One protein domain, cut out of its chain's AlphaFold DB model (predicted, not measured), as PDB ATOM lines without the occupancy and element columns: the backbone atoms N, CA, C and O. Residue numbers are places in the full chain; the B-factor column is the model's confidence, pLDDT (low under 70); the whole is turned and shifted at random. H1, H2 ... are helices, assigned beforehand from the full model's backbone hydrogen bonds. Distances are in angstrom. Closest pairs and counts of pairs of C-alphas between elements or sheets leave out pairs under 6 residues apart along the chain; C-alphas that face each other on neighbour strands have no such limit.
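Overview. This is residues 19 to 59 of the 110 residues of an uncharacterized protein of Nonomuraea rubra (UniProt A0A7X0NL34). Two short helices and the stretch before them form one open ring: H2 makes one side, H1 lies beyond the start of H2, and residues 22 to 30 close the ring toward the end of H2. Residues 54 to 59 lead away from that end as a tail. The printed part has 41 residues, with H1 then H2 along the chain and no named strand; its class is all helix, though under half of the residues are in named elements. It is compact, with a radius of gyration of the C-alphas of 10.1 A and spans of 24 by 23 by 15 A.

Along the chain. H2, residues 44 to 53, measures 14.8 A from first to last C-alpha and ends at C-alpha 53, (-39.271, -7.249, 30.055). H1, residues 31 to 39, measures 12.3 A and begins at C-alpha 31, (-52.701, -5.215, 45.221).

Arrangement. H2 and H1 are only just apart, their closest C-alphas being 8.3 A from each other. A tight link of 4 residues joins them. Each O i to N i+4 pair is within hydrogen-bond range in H1, and 5 of 6 are in H2.

Size, cuts and confidence. The C-alphas of Arg 41 and Pro 59, the two farthest apart, are 27.7 A from each other. The printed part has no cut, and no printed residue has a pLDDT under 70.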
ATOM      1  N   GLU A  19     -43.808  -0.804  19.054       83.50
ATOM      2  CA  GLU A  19     -44.595  -0.869  20.275       83.50
ATOM      3  C   GLU A  19     -43.845  -0.171  21.423       83.50
ATOM      4  O   GLU A  19     -42.625  -0.334  21.576       83.50
ATOM      5  N   PRO A  20     -44.550   0.620  22.252       84.31
ATOM      6  CA  PRO A  20     -43.919   1.247  23.395       84.31
ATOM      7  C   PRO A  20     -43.389   0.172  24.353       84.31
ATOM      8  O   PRO A  20     -44.024  -0.870  24.540       84.31
ATOM      9  N   PRO A  21     -42.248   0.420  25.019       88.69
ATOM     10  CA  PRO A  21     -41.683  -0.539  25.952       88.69
ATOM     11  C   PRO A  21     -42.644  -0.804  27.110       88.69
ATOM     12  O   PRO A  21     -43.401   0.071  27.546       88.69
ATOM     13  N   VAL A  22     -42.559  -2.013  27.661       91.88
ATOM     14  CA  VAL A  22     -43.406  -2.425  28.779       91.88
ATOM     15  C   VAL A  22     -43.214  -1.481  29.977       91.88
ATOM     16  O   VAL A  22     -42.077  -1.193  30.373       91.88
ATOM     17  N   PRO A  23     -44.306  -0.994  30.596       87.75
ATOM     18  CA  PRO A  23     -44.212  -0.062  31.708       87.75
ATOM     19  C   PRO A  23     -43.477  -0.676  32.910       87.75
ATOM     20  O   PRO A  23     -43.570  -1.884  33.151       87.75
ATOM     21  N   PRO A  24     -42.757   0.141  33.699       92.00
ATOM     22  CA  PRO A  24     -42.007  -0.348  34.845       92.00
ATOM     23  C   PRO A  24     -42.924  -0.833  35.977       92.00
ATOM     24  O   PRO A  24     -44.015  -0.305  36.190       92.00
ATOM     25  N   GLY A  25     -42.432  -1.786  36.769       91.19
ATOM     26  CA  GLY A  25     -43.088  -2.260  37.990       91.19
ATOM     27  C   GLY A  25     -44.042  -3.441  37.813       91.19
ATOM     28  O   GLY A  25     -44.695  -3.820  38.784       91.19
ATOM     29  N   LEU A  26     -44.111  -4.060  36.629       92.31
ATOM     30  CA  LEU A  26     -44.955  -5.245  36.418       92.31
ATOM     31  C   LEU A  26     -44.383  -6.522  37.046       92.31
ATOM     32  O   LEU A  26     -45.146  -7.447  37.292       92.31
ATOM     33  N   GLY A  27     -43.089  -6.556  37.382       91.88
ATOM     34  CA  GLY A  27     -42.487  -7.665  38.137       91.88
ATOM     35  C   GLY A  27     -42.939  -7.767  39.600       91.88
ATOM     36  O   GLY A  27     -42.779  -8.809  40.221       91.88
ATOM     37  N   SER A  28     -43.522  -6.704  40.166       92.31
ATOM     38  CA  SER A  28     -44.091  -6.717  41.521       92.31
ATOM     39  C   SER A  28     -45.346  -5.837  41.570       92.31
ATOM     40  O   SER A  28     -45.320  -4.719  42.096       92.31
ATOM     41  N   PRO A  29     -46.459  -6.296  40.968       89.62
ATOM     42  CA  PRO A  29     -47.665  -5.492  40.852       89.62
ATOM     43  C   PRO A  29     -48.299  -5.297  42.230       89.62
ATOM     44  O   PRO A  29     -48.464  -6.248  42.991       89.62
ATOM     45  N   SER A  30     -48.712  -4.071  42.547       90.69
ATOM     46  CA  SER A  30     -49.459  -3.738  43.767       90.69
ATOM     47  C   SER A  30     -50.805  -4.476  43.849       90.69
ATOM     48  O   SER A  30     -51.345  -4.944  42.844       90.69
ATOM     49  N   ALA A  31     -51.405  -4.550  45.042       93.75
ATOM     50  CA  ALA A  31     -52.701  -5.215  45.221       93.75
ATOM     51  C   ALA A  31     -53.817  -4.673  44.292       93.75
ATOM     52  O   ALA A  31     -54.500  -5.490  43.672       93.75
ATOM     53  N   PRO A  32     -53.975  -3.346  44.089       94.56
ATOM     54  CA  PRO A  32     -54.938  -2.824  43.117       94.56
ATOM     55  C   PRO A  32     -54.633  -3.229  41.667       94.56
ATOM     56  O   PRO A  32     -55.554  -3.471  40.891       94.56
ATOM     57  N   GLN A  33     -53.355  -3.328  41.290       92.69
ATOM     58  CA  GLN A  33     -52.958  -3.758  39.944       92.69
ATOM     59  C   GLN A  33     -53.271  -5.240  39.715       92.69
ATOM     60  O   GLN A  33     -53.800  -5.586  38.663       92.69
ATOM     61  N   ARG A  34     -53.041  -6.101  40.715       93.50
ATOM     62  CA  ARG A  34     -53.453  -7.514  40.655       93.50
ATOM     63  C   ARG A  34     -54.972  -7.661  40.564       93.50
ATOM     64  O   ARG A  34     -55.458  -8.434  39.747       93.50
ATOM     65  N   ALA A  35     -55.722  -6.874  41.338       95.25
ATOM     66  CA  ALA A  35     -57.181  -6.853  41.250       95.25
ATOM     67  C   ALA A  35     -57.664  -6.419  39.855       95.25
ATOM     68  O   ALA A  35     -58.598  -7.008  39.316       95.25
ATOM     69  N   ARG A  36     -56.993  -5.438  39.232       94.06
ATOM     70  CA  ARG A  36     -57.273  -5.027  37.849       94.06
ATOM     71  C   ARG A  36     -56.956  -6.133  36.842       94.06
ATOM     72  O   ARG A  36     -57.750  -6.339  35.934       94.06
ATOM     73  N   ALA A  37     -55.836  -6.840  36.998       94.81
ATOM     74  CA  ALA A  37     -55.498  -7.974  36.140       94.81
ATOM     75  C   ALA A  37     -56.564  -9.079  36.229       94.81
ATOM     76  O   ALA A  37     -57.024  -9.561  35.199       94.81
ATOM     77  N   GLY A  38     -57.038  -9.388  37.443       95.81
ATOM     78  CA  GLY A  38     -58.152 -10.316  37.658       95.81
ATOM     79  C   GLY A  38     -59.468  -9.829  37.043       95.81
ATOM     80  O   GLY A  38     -60.152 -10.600  36.377       95.81
ATOM     81  N   PHE A  39     -59.795  -8.540  37.187       96.75
ATOM     82  CA  PHE A  39     -60.970  -7.929  36.554       96.75
ATOM     83  C   PHE A  39     -60.928  -8.035  35.022       96.75
ATOM     84  O   PHE A  39     -61.936  -8.351  34.396       96.75
ATOM     85  N   LEU A  40     -59.754  -7.813  34.427       95.38
ATOM     86  CA  LEU A  40     -59.523  -7.947  32.987       95.38
ATOM     87  C   LEU A  40     -59.339  -9.403  32.535       95.38
ATOM     88  O   LEU A  40     -59.237  -9.643  31.337       95.38
ATOM     89  N   ARG A  41     -59.303 -10.361  33.474       95.31
ATOM     90  CA  ARG A  41     -59.039 -11.787  33.225       95.31
ATOM     91  C   ARG A  41     -57.750 -12.008  32.426       95.31
ATOM     92  O   ARG A  41     -57.712 -12.850  31.533       95.31
ATOM     93  N   LEU A  42     -56.714 -11.228  32.736       94.12
ATOM     94  CA  LEU A  42     -55.399 -11.409  32.130       94.12
ATOM     95  C   LEU A  42     -54.825 -12.756  32.558       94.12
ATOM     96  O   LEU A  42     -54.862 -13.094  33.744       94.12
ATOM     97  N   ASP A  43     -54.289 -13.488  31.588       94.06
ATOM     98  CA  ASP A  43     -53.590 -14.736  31.855       94.06
ATOM     99  C   ASP A  43     -52.338 -14.474  32.711       94.06
ATOM    100  O   ASP A  43     -51.669 -13.442  32.573       94.06
ATOM    101  N   VAL A  44     -52.039 -15.404  33.617       90.00
ATOM    102  CA  VAL A  44     -50.857 -15.333  34.481       90.00
ATOM    103  C   VAL A  44     -49.585 -15.372  33.641       90.00
ATOM    104  O   VAL A  44     -48.659 -14.611  33.924       90.00
ATOM    105  N   ASP A  45     -49.564 -16.174  32.579       94.06
ATOM    106  CA  ASP A  45     -48.416 -16.306  31.686       94.06
ATOM    107  C   ASP A  45     -48.223 -15.038  30.848       94.06
ATOM    108  O   ASP A  45     -47.095 -14.588  30.647       94.06
ATOM    109  N   LEU A  46     -49.318 -14.382  30.442       92.25
ATOM    110  CA  LEU A  46     -49.259 -13.079  29.774       92.25
ATOM    111  C   LEU A  46     -48.662 -12.008  30.698       92.25
ATOM    112  O   LEU A  46     -47.814 -11.214  30.283       92.25
ATOM    113  N   LEU A  47     -49.082 -11.989  31.966       92.50
ATOM    114  CA  LEU A  47     -48.541 -11.052  32.948       92.50
ATOM    115  C   LEU A  47     -47.068 -11.358  33.264       92.50
ATOM    116  O   LEU A  47     -46.283 -10.424  33.425       92.50
ATOM    117  N   ALA A  48     -46.685 -12.637  33.309       93.25
ATOM    118  CA  ALA A  48     -45.307 -13.075  33.510       93.25
ATOM    119  C   ALA A  48     -44.399 -12.688  32.331       93.25
ATOM    120  O   ALA A  48     -43.301 -12.176  32.550       93.25
ATOM    121  N   ALA A  49     -44.871 -12.851  31.092       94.25
ATOM    122  CA  ALA A  49     -44.144 -12.442  29.892       94.25
ATOM    123  C   ALA A  49     -43.874 -10.928  29.882       94.25
ATOM    124  O   ALA A  49     -42.738 -10.501  29.679       94.25
ATOM    125  N   ALA A  50     -44.888 -10.115  30.195       92.50
ATOM    126  CA  ALA A  50     -44.720  -8.668  30.328       92.50
ATOM    127  C   ALA A  50     -43.787  -8.302  31.497       92.50
ATOM    128  O   ALA A  50     -42.934  -7.424  31.381       92.50
ATOM    129  N   ALA A  51     -43.906  -8.986  32.637       93.75
ATOM    130  CA  ALA A  51     -43.026  -8.768  33.780       93.75
ATOM    131  C   ALA A  51     -41.548  -9.041  33.449       93.75
ATOM    132  O   ALA A  51     -40.689  -8.301  33.925       93.75
ATOM    133  N   GLY A  52     -41.258 -10.041  32.609       94.06
ATOM    134  CA  GLY A  52     -39.898 -10.404  32.199       94.06
ATOM    135  C   GLY A  52     -39.144  -9.302  31.450       94.06
ATOM    136  O   GLY A  52     -37.920  -9.235  31.536       94.06
ATOM    137  N   THR A  53     -39.856  -8.401  30.768       93.56
ATOM    138  CA  THR A  53     -39.271  -7.249  30.055       93.56
ATOM    139  C   THR A  53     -39.518  -5.917  30.771       93.56
ATOM    140  O   THR A  53     -39.030  -4.867  30.343       93.56
ATOM    141  N   SER A  54     -40.247  -5.935  31.890       93.69
ATOM    142  CA  SER A  54     -40.574  -4.745  32.669       93.69
ATOM    143  C   SER A  54     -39.388  -4.295  33.515       93.69
ATOM    144  O   SER A  54     -38.832  -5.035  34.326       93.69
ATOM    145  N   ARG A  55     -39.033  -3.014  33.396       92.94
ATOM    146  CA  ARG A  55     -38.045  -2.396  34.285       92.94
ATOM    147  C   ARG A  55     -38.565  -2.356  35.730       92.94
ATOM    148  O   ARG A  55     -39.756  -2.173  35.974       92.94
ATOM    149  N   ALA A  56     -37.666  -2.416  36.713       90.44
ATOM    150  CA  ALA A  56     -38.025  -2.172  38.110       90.44
ATOM    151  C   ALA A  56     -38.702  -0.799  38.293       90.44
ATOM    152  O   ALA A  56     -38.295   0.204  37.689       90.44
ATOM    153  N   ALA A  57     -39.726  -0.753  39.151       86.25
ATOM    154  CA  ALA A  57     -40.359   0.501  39.536       86.25
ATOM    155  C   ALA A  57     -39.323   1.409  40.207       86.25
ATOM    156  O   ALA A  57     -38.649   1.005  41.153       86.25
ATOM    157  N   GLN A  58     -39.207   2.644  39.726       83.50
ATOM    158  CA  GLN A  58     -38.472   3.666  40.458       83.50
ATOM    159  C   GLN A  58     -39.427   4.291  41.474       83.50
ATOM    160  O   GLN A  58     -40.545   4.657  41.096       83.50
ATOM    161  N   PRO A  59     -39.031   4.413  42.751       77.06
ATOM    162  CA  PRO A  59     -39.825   5.160  43.706       77.06
ATOM    163  C   PRO A  59     -39.965   6.591  43.189       77.06
ATOM    164  O   PRO A  59     -38.971   7.253  42.892       77.06
TER     165      PRO A  59